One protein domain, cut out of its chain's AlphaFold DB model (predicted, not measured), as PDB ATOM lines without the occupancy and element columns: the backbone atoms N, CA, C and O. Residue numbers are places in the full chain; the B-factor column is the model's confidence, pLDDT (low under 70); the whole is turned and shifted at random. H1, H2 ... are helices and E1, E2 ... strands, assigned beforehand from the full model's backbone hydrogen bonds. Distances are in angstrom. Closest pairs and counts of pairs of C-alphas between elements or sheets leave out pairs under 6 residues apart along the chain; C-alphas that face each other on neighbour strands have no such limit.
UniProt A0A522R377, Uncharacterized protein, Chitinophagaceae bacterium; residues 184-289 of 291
ATOM      1  N   ALA A 184      -3.429  -2.642  33.340       94.31
ATOM      2  CA  ALA A 184      -4.390  -1.977  34.215       94.31
ATOM      3  C   ALA A 184      -5.837  -2.079  33.692       94.31
ATOM      4  O   ALA A 184      -6.793  -1.811  34.419       94.31
ATOM      5  N   ARG A 185      -6.004  -2.468  32.422       93.12
ATOM      6  CA  ARG A 185      -7.284  -2.559  31.717       93.12
ATOM      7  C   ARG A 185      -7.410  -3.888  30.972       93.12
ATOM      8  O   ARG A 185      -6.479  -4.309  30.289       93.12
ATOM      9  N   ASN A 186      -8.587  -4.509  31.041       93.75
ATOM     10  CA  ASN A 186      -8.949  -5.648  30.197       93.75
ATOM     11  C   ASN A 186      -9.801  -5.167  29.009       93.75
ATOM     12  O   ASN A 186     -11.011  -4.997  29.145       93.75
ATOM     13  N   ASP A 187      -9.167  -4.910  27.865       94.00
ATOM     14  CA  ASP A 187      -9.831  -4.419  26.648       94.00
ATOM     15  C   ASP A 187      -9.373  -5.220  25.416       94.00
ATOM     16  O   ASP A 187      -8.400  -4.854  24.749       94.00
ATOM     17  N   PRO A 188     -10.033  -6.358  25.118       94.06
ATOM     18  CA  PRO A 188      -9.606  -7.256  24.046       94.06
ATOM     19  C   PRO A 188      -9.623  -6.608  22.659       94.06
ATOM     20  O   PRO A 188      -8.780  -6.936  21.823       94.06
ATOM     21  N   LYS A 189     -10.559  -5.678  22.415       92.38
ATOM     22  CA  LYS A 189     -10.646  -4.950  21.145       92.38
ATOM     23  C   LYS A 189      -9.435  -4.037  20.978       92.38
ATOM     24  O   LYS A 189      -8.734  -4.155  19.979       92.38
ATOM     25  N   LEU A 190      -9.138  -3.211  21.982       92.62
ATOM     26  CA  LEU A 190      -7.967  -2.334  21.962       92.62
ATOM     27  C   LEU A 190      -6.661  -3.123  21.786       92.62
ATOM     28  O   LEU A 190      -5.816  -2.749  20.976       92.62
ATOM     29  N   VAL A 191      -6.504  -4.246  22.495       95.31
ATOM     30  CA  VAL A 191      -5.335  -5.129  22.335       95.31
ATOM     31  C   VAL A 191      -5.232  -5.655  20.902       95.31
ATOM     32  O   VAL A 191      -4.144  -5.648  20.325       95.31
ATOM     33  N   SER A 192      -6.344  -6.100  20.314       94.62
ATOM     34  CA  SER A 192      -6.388  -6.555  18.922       94.62
ATOM     35  C   SER A 192      -5.993  -5.444  17.944       94.62
ATOM     36  O   SER A 192      -5.202  -5.680  17.028       94.62
ATOM     37  N   ASP A 193      -6.490  -4.229  18.155       93.81
ATOM     38  CA  ASP A 193      -6.203  -3.083  17.292       93.81
ATOM     39  C   ASP A 193      -4.726  -2.663  17.376       93.81
ATOM     40  O   ASP A 193      -4.100  -2.423  16.344       93.81
ATOM     41  N   ILE A 194      -4.122  -2.672  18.571       93.69
ATOM     42  CA  ILE A 194      -2.682  -2.405  18.760       93.69
ATOM     43  C   ILE A 194      -1.827  -3.481  18.074       93.69
ATOM     44  O   ILE A 194      -0.841  -3.167  17.409       93.69
ATOM     45  N   LYS A 195      -2.214  -4.759  18.178       94.31
ATOM     46  CA  LYS A 195      -1.539  -5.864  17.471       94.31
ATOM     47  C   LYS A 195      -1.597  -5.703  15.954       94.31
ATOM     48  O   LYS A 195      -0.605  -5.963  15.272       94.31
ATOM     49  N   LYS A 196      -2.752  -5.274  15.436       92.75
ATOM     50  CA  LYS A 196      -2.948  -4.980  14.013       92.75
ATOM     51  C   LYS A 196      -2.084  -3.799  13.573       92.75
ATOM     52  O   LYS A 196      -1.412  -3.914  12.553       92.75
ATOM     53  N   TRP A 197      -2.057  -2.718  14.354       91.06
ATOM     54  CA  TRP A 197      -1.201  -1.553  14.111       91.06
ATOM     55  C   TRP A 197       0.284  -1.938  14.049       91.06
ATOM     56  O   TRP A 197       0.981  -1.563  13.113       91.06
ATOM     57  N   ALA A 198       0.749  -2.771  14.983       89.25
ATOM     58  CA  ALA A 198       2.133  -3.240  15.020       89.25
ATOM     59  C   ALA A 198       2.484  -4.242  13.899       89.25
ATOM     60  O   ALA A 198       3.637  -4.658  13.785       89.25
ATOM     61  N   GLY A 199       1.500  -4.700  13.116       89.25
ATOM     62  CA  GLY A 199       1.694  -5.714  12.078       89.25
ATOM     63  C   GLY A 199       2.139  -7.082  12.612       89.25
ATOM     64  O   GLY A 199       2.685  -7.882  11.855       89.25
ATOM     65  N   ASN A 200       1.942  -7.366  13.906       88.38
ATOM     66  CA  ASN A 200       2.417  -8.596  14.535       88.38
ATOM     67  C   ASN A 200       1.415  -9.117  15.590       88.38
ATOM     68  O   ASN A 200       1.313  -8.555  16.682       88.38
ATOM     69  N   PRO A 201       0.700 -10.226  15.322       87.62
ATOM     70  CA  PRO A 201      -0.305 -10.759  16.247       87.62
ATOM     71  C   PRO A 201       0.293 -11.411  17.506       87.62
ATOM     72  O   PRO A 201      -0.402 -11.559  18.518       87.62
ATOM     73  N   ASN A 202       1.577 -11.780  17.463       89.25
ATOM     74  CA  ASN A 202       2.265 -12.520  18.524       89.25
ATOM     75  C   ASN A 202       2.884 -11.614  19.597       89.25
ATOM     76  O   ASN A 202       3.523 -12.111  20.524       89.25
ATOM     77  N   ILE A 203       2.712 -10.295  19.495       93.81
ATOM     78  CA  ILE A 203       3.157  -9.377  20.544       93.81
ATOM     79  C   ILE A 203       2.266  -9.498  21.783       93.81
ATOM     80  O   ILE A 203       1.084  -9.855  21.708       93.81
ATOM     81  N   THR A 204       2.833  -9.168  22.934       94.75
ATOM     82  CA  THR A 204       2.076  -8.951  24.171       94.75
ATOM     83  C   THR A 204       1.859  -7.457  24.354       94.75
ATOM     84  O   THR A 204       2.796  -6.686  24.172       94.75
ATOM     85  N   VAL A 205       0.639  -7.056  24.702       95.25
ATOM     86  CA  VAL A 205       0.268  -5.653  24.917       95.25
ATOM     87  C   VAL A 205      -0.093  -5.472  26.386       95.25
ATOM     88  O   VAL A 205      -0.934  -6.210  26.901       95.25
ATOM     89  N   TYR A 206       0.526  -4.491  27.032       95.50
ATOM     90  CA  TYR A 206       0.254  -4.096  28.407       95.50
ATOM     91  C   TYR A 206      -0.327  -2.692  28.419       95.50
ATOM     92  O   TYR A 206       0.375  -1.738  28.095       95.50
ATOM     93  N   ILE A 207      -1.605  -2.564  28.766       95.38
ATOM     94  CA  ILE A 207      -2.258  -1.256  28.865       95.38
ATOM     95  C   ILE A 207      -1.896  -0.655  30.223       95.38
ATOM     96  O   ILE A 207      -2.195  -1.261  31.249       95.38
ATOM     97  N   GLU A 208      -1.245   0.504  30.232       91.31
ATOM     98  CA  GLU A 208      -0.701   1.103  31.455       91.31
ATOM     99  C   GLU A 208      -1.783   1.768  32.315       91.31
ATOM    100  O   GLU A 208      -1.747   1.673  33.539       91.31
ATOM    101  N   ASP A 209      -2.781   2.385  31.682       90.25
ATOM    102  CA  ASP A 209      -3.832   3.125  32.376       90.25
ATOM    103  C   ASP A 209      -5.193   2.430  32.265       90.25
ATOM    104  O   ASP A 209      -5.556   1.854  31.242       90.25
ATOM    105  N   ALA A 210      -6.009   2.520  33.317       91.81
ATOM    106  CA  ALA A 210      -7.391   2.037  33.259       91.81
ATOM    107  C   ALA A 210      -8.264   2.904  32.324       91.81
ATOM    108  O   ALA A 210      -9.193   2.411  31.671       91.81
ATOM    109  N   ASN A 211      -7.948   4.198  32.243       91.81
ATOM    110  CA  ASN A 211      -8.735   5.222  31.564       91.81
ATOM    111  C   ASN A 211      -7.974   5.821  30.380       91.81
ATOM    112  O   ASN A 211      -6.750   5.860  30.368       91.81
ATOM    113  N   TYR A 212      -8.723   6.331  29.403       89.44
ATOM    114  CA  TYR A 212      -8.147   7.141  28.335       89.44
ATOM    115  C   TYR A 212      -7.811   8.540  28.849       89.44
ATOM    116  O   TYR A 212      -8.598   9.137  29.589       89.44
ATOM    117  N   PHE A 213      -6.703   9.087  28.368       88.88
ATOM    118  CA  PHE A 213      -6.461  10.522  28.367       88.88
ATOM    119  C   PHE A 213      -7.355  11.155  27.308       88.88
ATOM    120  O   PHE A 213      -7.427  10.678  26.177       88.88
ATOM    121  N   ILE A 214      -8.091  12.188  27.706       89.25
ATOM    122  CA  ILE A 214      -9.094  12.843  26.871       89.25
ATOM    123  C   ILE A 214      -8.777  14.330  26.822       89.25
ATOM    124  O   ILE A 214      -8.792  14.998  27.857       89.25
ATOM    125  N   THR A 215      -8.584  14.850  25.616       87.56
ATOM    126  CA  THR A 215      -8.465  16.288  25.361       87.56
ATOM    127  C   THR A 215      -9.763  16.785  24.741       87.56
ATOM    128  O   THR A 215     -10.313  16.152  23.835       87.56
ATOM    129  N   LYS A 216     -10.262  17.924  25.226       89.56
ATOM    130  CA  LYS A 216     -11.486  18.558  24.729       89.56
ATOM    131  C   LYS A 216     -11.204  19.955  24.186       89.56
ATOM    132  O   LYS A 216     -10.299  20.622  24.682       89.56
ATOM    133  N   ASN A 217     -11.981  20.388  23.197       86.00
ATOM    134  CA  ASN A 217     -11.977  21.781  22.746       86.00
ATOM    135  C   ASN A 217     -12.797  22.686  23.691       86.00
ATOM    136  O   ASN A 217     -13.382  22.224  24.672       86.00
ATOM    137  N   GLU A 218     -12.858  23.981  23.375       89.50
ATOM    138  CA  GLU A 218     -13.606  24.992  24.140       89.50
ATOM    139  C   GLU A 218     -15.124  24.732  24.215       89.50
ATOM    140  O   GLU A 218     -15.776  25.169  25.160       89.50
ATOM    141  N   TYR A 219     -15.674  23.956  23.276       89.31
ATOM    142  CA  TYR A 219     -17.084  23.544  23.244       89.31
ATOM    143  C   TYR A 219     -17.344  22.236  24.012       89.31
ATOM    144  O   TYR A 219     -18.474  21.749  24.055       89.31
ATOM    145  N   GLY A 220     -16.312  21.650  24.630       85.94
ATOM    146  CA  GLY A 220     -16.405  20.399  25.382       85.94
ATOM    147  C   GLY A 220     -16.398  19.132  24.519       85.94
ATOM    148  O   GLY A 220     -16.580  18.033  25.059       85.94
ATOM    149  N   GLU A 221     -16.160  19.249  23.213       87.31
ATOM    150  CA  GLU A 221     -16.060  18.111  22.299       87.31
ATOM    151  C   GLU A 221     -14.708  17.418  22.453       87.31
ATOM    152  O   GLU A 221     -13.671  18.070  22.561       87.31
ATOM    153  N   VAL A 222     -14.710  16.084  22.442       86.69
ATOM    154  CA  VAL A 222     -13.488  15.281  22.570       86.69
ATOM    155  C   VAL A 222     -12.735  15.297  21.240       86.69
ATOM    156  O   VAL A 222     -13.233  14.777  20.245       86.69
ATOM    157  N   ILE A 223     -11.548  15.900  21.226       87.50
ATOM    158  CA  ILE A 223     -10.717  16.051  20.021       87.50
ATOM    159  C   ILE A 223      -9.556  15.060  19.972       87.50
ATOM    160  O   ILE A 223      -9.077  14.749  18.886       87.50
ATOM    161  N   ASP A 224      -9.140  14.535  21.124       86.00
ATOM    162  CA  ASP A 224      -8.112  13.504  21.235       86.00
ATOM    163  C   ASP A 224      -8.476  12.544  22.372       86.00
ATOM    164  O   ASP A 224      -9.003  12.953  23.416       86.00
ATOM    165  N   LYS A 225      -8.235  11.258  22.134       88.00
ATOM    166  CA  LYS A 225      -8.484  10.174  23.072       88.00
ATOM    167  C   LYS A 225      -7.436   9.084  22.882       88.00
ATOM    168  O   LYS A 225      -7.550   8.262  21.971       88.00
ATOM    169  N   HIS A 226      -6.478   9.023  23.799       90.56
ATOM    170  CA  HIS A 226      -5.374   8.070  23.740       90.56
ATOM    171  C   HIS A 226      -5.120   7.384  25.086       90.56
ATOM    172  O   HIS A 226      -5.600   7.807  26.137       90.56
ATOM    173  N   ILE A 227      -4.406   6.268  25.052       92.06
ATOM    174  CA  ILE A 227      -4.091   5.436  26.210       92.06
ATOM    175  C   ILE A 227      -2.665   4.919  26.079       92.06
ATOM    176  O   ILE A 227      -2.236   4.527  24.992       92.06
ATOM    177  N   ARG A 228      -1.913   4.938  27.179       91.81
ATOM    178  CA  ARG A 228      -0.544   4.430  27.174       91.81
ATOM    179  C   ARG A 228      -0.552   2.913  27.183       91.81
ATOM    180  O   ARG A 228      -1.317   2.280  27.919       91.81
ATOM    181  N   ALA A 229       0.306   2.327  26.362       93.31
ATOM    182  CA  ALA A 229       0.561   0.903  26.404       93.31
ATOM    183  C   ALA A 229       2.014   0.581  26.061       93.31
ATOM    184  O   ALA A 229       2.677   1.286  25.299       93.31
ATOM    185  N   PHE A 230       2.476  -0.543  26.595       93.94
ATOM    186  CA  PHE A 230       3.727  -1.177  26.219       93.94
ATOM    187  C   PHE A 230       3.442  -2.378  25.329       93.94
ATOM    188  O   PHE A 230       2.553  -3.184  25.613       93.94
ATOM    189  N   ILE A 231       4.241  -2.549  24.285       94.12
ATOM    190  CA  ILE A 231       4.272  -3.758  23.473       94.12
ATOM    191  C   ILE A 231       5.572  -4.510  23.745       94.12
ATOM    192  O   ILE A 231       6.654  -3.940  23.665       94.12
ATOM    193  N   LYS A 232       5.472  -5.801  24.073       94.62
ATOM    194  CA  LYS A 232       6.609  -6.725  24.183       94.62
ATOM    195  C   LYS A 232       6.584  -7.672  22.994       94.62
ATOM    196  O   LYS A 232       5.571  -8.329  22.744       94.62
ATOM    197  N   TYR A 233       7.699  -7.784  22.285       94.25
ATOM    198  CA  TYR A 233       7.805  -8.652  21.115       94.25
ATOM    199  C   TYR A 233       9.192  -9.269  20.972       94.25
ATOM    200  O   TYR A 233      10.158  -8.838  21.600       94.25
ATOM    201  N   ARG A 234       9.281 -10.310  20.138       94.06
ATOM    202  CA  ARG A 234      10.533 -10.995  19.814       94.06
ATOM    203  C   ARG A 234      10.892 -10.755  18.352       94.06
ATOM    204  O   ARG A 234      10.040 -10.924  17.483       94.06
ATOM    205  N   LYS A 235      12.145 -10.392  18.088       90.56
ATOM    206  CA  LYS A 235      12.704 -10.202  16.742       90.56
ATOM    207  C   LYS A 235      14.154 -10.687  16.738       90.56
ATOM    208  O   LYS A 235      14.909 -10.352  17.645       90.56
ATOM    209  N   ASP A 236      14.518 -11.520  15.766       91.69
ATOM    210  CA  ASP A 236      15.881 -12.053  15.591       91.69
ATOM    211  C   ASP A 236      16.458 -12.706  16.862       91.69
ATOM    212  O   ASP A 236      17.597 -12.484  17.265       91.69
ATOM    213  N   GLY A 237      15.627 -13.489  17.555       89.94
ATOM    214  CA  GLY A 237      16.004 -14.183  18.789       89.94
ATOM    215  C   GLY A 237      16.033 -13.306  20.047       89.94
ATOM    216  O   GLY A 237      15.972 -13.875  21.139       89.94
ATOM    217  N   LYS A 238      16.023 -11.976  19.906       93.38
ATOM    218  CA  LYS A 238      16.019 -10.978  20.987       93.38
ATOM    219  C   LYS A 238      14.612 -10.491  21.323       93.38
ATOM    220  O   LYS A 238      13.705 -10.590  20.496       93.38
ATOM    221  N   CYS A 239      14.439  -9.957  22.530       93.94
ATOM    222  CA  CYS A 239      13.174  -9.394  22.981       93.94
ATOM    223  C   CYS A 239      13.280  -7.887  23.153       93.94
ATOM    224  O   CYS A 239      14.307  -7.371  23.587       93.94
ATOM    225  N   TYR A 240      12.198  -7.206  22.806       94.38
ATOM    226  CA  TYR A 240      12.114  -5.760  22.838       94.38
ATOM    227  C   TYR A 240      10.834  -5.338  23.533       94.38
ATOM    228  O   TYR A 240       9.817  -6.043  23.472       94.38
ATOM    229  N   ILE A 241      10.908  -4.182  24.174       93.88
ATOM    230  CA  ILE A 241       9.744  -3.417  24.583       93.88
ATOM    231  C   ILE A 241       9.708  -2.121  23.794       93.88
ATOM    232  O   ILE A 241      10.744  -1.555  23.467       93.88
ATOM    233  N   GLN A 242       8.510  -1.650  23.515       92.12
ATOM    234  CA  GLN A 242       8.278  -0.331  22.959       92.12
ATOM    235  C   GLN A 242       7.054   0.230  23.664       92.12
ATOM    236  O   GLN A 242       6.088  -0.498  23.900       92.12
ATOM    237  N   TRP A 243       7.098   1.503  24.031       91.12
ATOM    238  CA  TRP A 243       5.946   2.183  24.604       91.12
ATOM    239  C   TRP A 243       5.352   3.149  23.581       91.12
ATOM    240  O   TRP A 243       6.030   3.603  22.653       91.12
ATOM    241  N   GLY A 244       4.064   3.432  23.732       90.31
ATOM    242  CA  GLY A 244       3.386   4.423  22.916       90.31
ATOM    243  C   GLY A 244       2.046   4.834  23.504       90.31
ATOM    244  O   GLY A 244       1.480   4.157  24.367       90.31
ATOM    245  N   MET A 245       1.528   5.952  23.001       90.56
ATOM    246  CA  MET A 245       0.158   6.384  23.237       90.56
ATOM    247  C   MET A 245      -0.708   5.998  22.051       90.56
ATOM    248  O   MET A 245      -0.521   6.500  20.946       90.56
ATOM    249  N   PHE A 246      -1.651   5.098  22.289       90.81
ATOM    250  CA  PHE A 246      -2.533   4.542  21.276       90.81
ATOM    251  C   PHE A 246      -3.896   5.200  21.360       90.81
ATOM    252  O   PHE A 246      -4.466   5.328  22.442       90.81
ATOM    253  N   GLY A 247      -4.450   5.585  20.227       90.69
ATOM    254  CA  GLY A 247      -5.799   6.121  20.162       90.69
ATOM    255  C   GLY A 247      -6.338   6.035  18.752       90.69
ATOM    256  O   GLY A 247      -5.690   5.511  17.852       90.69
ATOM    257  N   TYR A 248      -7.540   6.546  18.563       87.19
ATOM    258  CA  TYR A 248      -8.183   6.548  17.257       87.19
ATOM    259  C   TYR A 248      -8.100   7.947  16.652       87.19
ATOM    260  O   TYR A 248      -8.086   8.941  17.378       87.19
ATOM    261  N   GLU A 249      -8.032   8.036  15.328       82.81
ATOM    262  CA  GLU A 249      -7.985   9.328  14.641       82.81
ATOM    263  C   GLU A 249      -9.318  10.077  14.801       82.81
ATOM    264  O   GLU A 249     -10.393   9.507  14.599       82.81
ATOM    265  N   SER A 250      -9.262  11.358  15.173       82.06
ATOM    266  CA  SER A 250     -10.459  12.198  15.282       82.06
ATOM    267  C   SER A 250     -11.026  12.506  13.899       82.06
ATOM    268  O   SER A 250     -10.311  12.970  13.013       82.06
ATOM    269  N   SER A 251     -12.328  12.283  13.720       84.50
ATOM    270  CA  SER A 251     -13.068  12.632  12.500       84.50
ATOM    271  C   SER A 251     -13.907  13.910  12.650       84.50
ATOM    272  O   SER A 251     -14.665  14.258  11.745       84.50
ATOM    273  N   GLY A 252     -13.750  14.630  13.769       78.75
ATOM    274  CA  GLY A 252     -14.470  15.871  14.076       78.75
ATOM    275  C   GLY A 252     -15.806  15.657  14.799       78.75
ATOM    276  O   GLY A 252     -16.374  14.564  14.804       78.75
ATOM    277  N   GLY A 253     -16.304  16.704  15.470       78.75
ATOM    278  CA  GLY A 253     -17.580  16.676  16.204       78.75
ATOM    279  C   GLY A 253     -17.646  15.613  17.312       78.75
ATOM    280  O   GLY A 253     -18.687  14.989  17.514       78.75
ATOM    281  N   GLY A 254     -16.515  15.321  17.965       77.81
ATOM    282  CA  GLY A 254     -16.412  14.284  19.000       77.81
ATOM    283  C   GLY A 254     -16.401  12.839  18.487       77.81
ATOM    284  O   GLY A 254     -16.526  11.911  19.292       77.81
ATOM    285  N   ARG A 255     -16.289  12.624  17.170       84.38
ATOM    286  CA  ARG A 255     -16.256  11.294  16.546       84.38
ATOM    287  C   ARG A 255     -14.825  10.853  16.252       84.38
ATOM    288  O   ARG A 255     -13.941  11.669  16.012       84.38
ATOM    289  N   PHE A 256     -14.625   9.538  16.251       85.62
ATOM    290  CA  PHE A 256     -13.339   8.887  16.022       85.62
ATOM    291  C   PHE A 256     -13.482   7.827  14.933       85.62
ATOM    292  O   PHE A 256     -14.531   7.186  14.829       85.62
ATOM    293  N   SER A 257     -12.453   7.669  14.104       84.69
ATOM    294  CA  SER A 257     -12.379   6.606  13.103       84.69
ATOM    295  C   SER A 257     -12.094   5.249  13.765       84.69
ATOM    296  O   SER A 257     -11.807   5.158  14.956       84.69
ATOM    297  N   GLU A 258     -12.164   4.166  12.992       83.44
ATOM    298  CA  GLU A 258     -11.698   2.850  13.455       83.44
ATOM    299  C   GLU A 258     -10.179   2.671  13.295       83.44
ATOM    300  O   GLU A 258      -9.622   1.658  13.724       83.44
ATOM    301  N   ALA A 259      -9.493   3.631  12.666       82.19
ATOM    302  CA  ALA A 259      -8.063   3.551  12.428       82.19
ATOM    303  C   ALA A 259      -7.300   3.882  13.717       82.19
ATOM    304  O   ALA A 259      -7.310   5.017  14.197       82.19
ATOM    305  N   MET A 260      -6.638   2.865  14.270       86.69
ATOM    306  CA  MET A 260      -5.695   3.031  15.371       86.69
ATOM    307  C   MET A 260      -4.478   3.821  14.888       86.69
ATOM    308  O   MET A 260      -3.862   3.473  13.878       86.69
ATOM    309  N   THR A 261      -4.107   4.841  15.645       83.12
ATOM    310  CA  THR A 261      -2.915   5.656  15.433       83.12
ATOM    311  C   THR A 261      -2.091   5.735  16.715       83.12
ATOM    312  O   THR A 261      -2.550   5.371  17.805       83.12
ATOM    313  N   THR A 262      -0.854   6.200  16.580       80.38
ATOM    314  CA  THR A 262       0.018   6.515  17.710       80.38
ATOM    315  C   THR A 262       0.231   8.007  17.809       80.38
ATOM    316  O   THR A 262       0.530   8.662  16.811       80.38
ATOM    317  N   PHE A 263       0.136   8.527  19.025       73.19
ATOM    318  CA  PHE A 263       0.377   9.928  19.321       73.19
ATOM    319  C   PHE A 263       1.815  10.100  19.796       73.19
ATOM    320  O   PHE A 263       2.268   9.433  20.732       73.19
ATOM    321  N   THR A 264       2.543  10.997  19.135       62.09
ATOM    322  CA  THR A 264       3.868  11.426  19.572       62.09
ATOM    323  C   THR A 264       3.708  12.285  20.817       62.09
ATOM    324  O   THR A 264       3.124  13.366  20.773       62.09
ATOM    325  N   THR A 265       4.228  11.801  21.937       65.88
ATOM    326  CA  THR A 265       4.346  12.573  23.177       65.88
ATOM    327  C   THR A 265       5.812  12.692  23.578       65.88
ATOM    328  O   THR A 265       6.699  12.317  22.812       65.88
ATOM    329  N   SER A 266       6.092  13.297  24.731       66.75
ATOM    330  CA  SER A 266       7.434  13.288  25.314       66.75
ATOM    331  C   SER A 266       7.853  11.869  25.704       66.75
ATOM    332  O   SER A 266       7.025  10.969  25.762       66.75
ATOM    333  N   TYR A 267       9.129  11.690  26.027       78.06
ATOM    334  CA  TYR A 267       9.650  10.479  26.652       78.06
ATOM    335  C   TYR A 267       8.868  10.057  27.909       78.06
ATOM    336  O   TYR A 267       8.226  10.877  28.578       78.06
ATOM    337  N   GLN A 268       8.973   8.778  28.265       83.00
ATOM    338  CA  GLN A 268       8.455   8.220  29.509       83.00
ATOM    339  C   GLN A 268       9.612   7.746  30.388       83.00
ATOM    340  O   GLN A 268      10.447   6.964  29.944       83.00
ATOM    341  N   TYR A 269       9.637   8.165  31.655       88.06
ATOM    342  CA  TYR A 269      10.534   7.563  32.639       88.06
ATOM    343  C   TYR A 269       9.906   6.303  33.230       88.06
ATOM    344  O   TYR A 269       8.774   6.330  33.720       88.06
ATOM    345  N   ILE A 270      10.663   5.211  33.221       88.94
ATOM    346  CA  ILE A 270      10.365   4.009  33.997       88.94
ATOM    347  C   ILE A 270      11.304   3.947  35.199       88.94
ATOM    348  O   ILE A 270      12.499   4.205  35.083       88.94
ATOM    349  N   SER A 271      10.768   3.598  36.365       88.81
ATOM    350  CA  SER A 271      11.527   3.555  37.616       88.81
ATOM    351  C   SER A 271      11.424   2.176  38.247       88.81
ATOM    352  O   SER A 271      10.334   1.605  38.368       88.81
ATOM    353  N   VAL A 272      12.568   1.621  38.647       88.12
ATOM    354  CA  VAL A 272      12.636   0.351  39.368       88.12
ATOM    355  C   VAL A 272      13.389   0.557  40.684       88.12
ATOM    356  O   VAL A 272      14.594   0.833  40.668       88.12
ATOM    357  N   PRO A 273      12.724   0.363  41.843       84.19
ATOM    358  CA  PRO A 273      13.365   0.492  43.147       84.19
ATOM    359  C   PRO A 273      14.640  -0.353  43.249       84.19
ATOM    360  O   PRO A 273      14.618  -1.556  42.984       84.19
ATOM    361  N   GLY A 274      15.747   0.287  43.630       82.06
ATOM    362  CA  GLY A 274      17.063  -0.344  43.768       82.06
ATOM    363  C   GLY A 274      17.865  -0.505  42.470       82.06
ATOM    364  O   GLY A 274      19.020  -0.914  42.544       82.06
ATOM    365  N   LEU A 275      17.298  -0.174  41.302       82.31
ATOM    366  CA  LEU A 275      18.011  -0.184  40.014       82.31
ATOM    367  C   LEU A 275      18.109   1.203  39.364       82.31
ATOM    368  O   LEU A 275      19.049   1.430  38.607       82.31
ATOM    369  N   GLY A 276      17.201   2.124  39.692       88.25
ATOM    370  CA  GLY A 276      17.209   3.498  39.186       88.25
ATOM    371  C   GLY A 276      16.088   3.757  38.184       88.25
ATOM    372  O   GLY A 276      15.061   3.075  38.201       88.25
ATOM    373  N   GLU A 277      16.301   4.758  37.335       88.25
ATOM    374  CA  GLU A 277      15.345   5.227  36.333       88.25
ATOM    375  C   GLU A 277      15.937   5.108  34.937       88.25
ATOM    376  O   GLU A 277      17.148   5.245  34.763       88.25
ATOM    377  N   GLU A 278      15.075   4.850  33.959       87.69
ATOM    378  CA  GLU A 278      15.432   4.855  32.547       87.69
ATOM    379  C   GLU A 278      14.414   5.659  31.745       87.69
ATOM    380  O   GLU A 278      13.208   5.577  31.995       87.69
ATOM    381  N   GLN A 279      14.908   6.426  30.776       88.94
ATOM    382  CA  GLN A 279      14.075   7.136  29.813       88.94
ATOM    383  C   GLN A 279      13.770   6.223  28.629       88.94
ATOM    384  O   GLN A 279      14.676   5.651  28.036       88.94
ATOM    385  N   LEU A 280      12.501   6.124  28.253       86.94
ATOM    386  CA  LEU A 280      12.080   5.469  27.027       86.94
ATOM    387  C   LEU A 280      11.500   6.509  26.078       86.94
ATOM    388  O   LEU A 280      10.578   7.246  26.442       86.94
ATOM    389  N   ASP A 281      11.976   6.523  24.842       86.00
ATOM    390  CA  ASP A 281      11.427   7.378  23.797       86.00
ATOM    391  C   ASP A 281      10.251   6.676  23.091       86.00
ATOM    392  O   ASP A 281      10.275   5.456  22.879       86.00
ATOM    393  N   PRO A 282       9.156   7.399  22.791       82.19
ATOM    394  CA  PRO A 282       7.955   6.791  22.236       82.19
ATOM    395  C   PRO A 282       8.244   6.230  20.854       82.19
ATOM    396  O   PRO A 282       8.798   6.905  19.989       82.19
ATOM    397  N   GLY A 283       7.829   4.989  20.625       81.56
ATOM    398  CA  GLY A 283       8.087   4.317  19.357       81.56
ATOM    399  C   GLY A 283       9.471   3.673  19.238       81.56
ATOM    400  O   GLY A 283       9.654   2.842  18.348       81.56
ATOM    401  N   GLU A 284      10.411   3.978  20.134       87.56
ATOM    402  CA  GLU A 284      11.726   3.343  20.126       87.56
ATOM    403  C   GLU A 284      11.697   1.973  20.810       87.56
ATOM    404  O   GLU A 284      11.058   1.753  21.843       87.56
ATOM    405  N   ALA A 285      12.386   1.019  20.188       90.38
ATOM    406  CA  ALA A 285      12.462  -0.350  20.664       90.38
ATOM    407  C   ALA A 285      13.654  -0.523  21.607       90.38
ATOM    408  O   ALA A 285      14.805  -0.512  21.171       90.38
ATOM    409  N   GLN A 286      13.377  -0.776  22.882       92.12
ATOM    410  CA  GLN A 286      14.388  -1.047  23.895       92.12
ATOM    411  C   GLN A 286      14.592  -2.556  24.065       92.12
ATOM    412  O   GLN A 286      13.638  -3.300  24.308       92.12
ATOM    413  N   GLU A 287      15.837  -3.030  23.959       92.81
ATOM    414  CA  GLU A 287      16.159  -4.441  24.197       92.81
ATOM    415  C   GLU A 287      15.938  -4.800  25.678       92.81
ATOM    416  O   GLU A 287      16.383  -4.089  26.582       92.81
ATOM    417  N   VAL A 288      15.289  -5.940  25.922       94.19
ATOM    418  CA  VAL A 288      15.075  -6.534  27.250       94.19
ATOM    419  C   VAL A 288      15.448  -8.011  27.235       94.19
ATOM    420  O   VAL A 288      15.518  -8.644  26.176       94.19
ATOM    421  N   ASP A 289      15.663  -8.601  28.408       92.50
ATOM    422  CA  ASP A 289      15.766 -10.055  28.477       92.50
ATOM    423  C   ASP A 289      14.407 -10.698  28.168       92.50
ATOM    424  O   ASP A 289      13.342 -10.202  28.538       92.50
TER     425      ASP A 289
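This is residues 184 to 289 of the 291 residues of an uncharacterized protein of Chitinophagaceae bacterium (UniProt A0A522R377). A strongly twisted sheet of six strands, built along the long hairpin E3 and E4, curls round one helix, H1. A second, small hairpin, E6 and E7, makes a separate two-stranded sheet off to one side. The printed part has 106 residues, in the order H1 E1 E2 E3 E4 E5 E6 E7 E8; the class is mostly strand, and neighbour strands are antiparallel. It is only just compact, close to loose, with a radius of gyration of the C-alphas of 15.1 A, and spans 46 by 31 by 23 A.

H1, residues 188 to 197, begins at C-alpha 188 (-9.606, -7.256, 24.046) and is 14.2 A long. E1 is residues 204 to 207 and E2 213 to 216. E3, 222 to 235, is 37.0 A long and bends by 54 degrees at residue 232; E4, 238 to 252, is 41.2 A long. E5, 255 to 263, is 16.9 A long and bends by 99 degrees at residue 258. E6 is 268 to 272, E7 276 to 280, and E8 286 to 288, ending at C-alpha 288 (15.075, -6.534, 27.250).

H1 is on the branched sheet; its closest C-alphas to E1 are Val 191 and Val 205, 6.2 A. Every O i to N i+4 pair in H1 is within hydrogen-bond range. E1 and E2 lie on one side of E3, with N 206 and O 230 at 2.8 A and N 213 and O 226 at 2.8 A; E4 lies on the other side, with N 231 and O 242 at 2.8 A. E5 and E8 lie beside E4, with N 257 and O 249 at 2.8 A and N 286 and O 241 at 2.8 A. In the hairpin E6 and E7, N 270 and O 278 are 2.8 A apart.

The C-alphas farthest apart, Tyr 219 and Gly 237, are 50.4 A apart. The printed part has no cut and no long link. Residues 264 to 266 have pLDDT under 70.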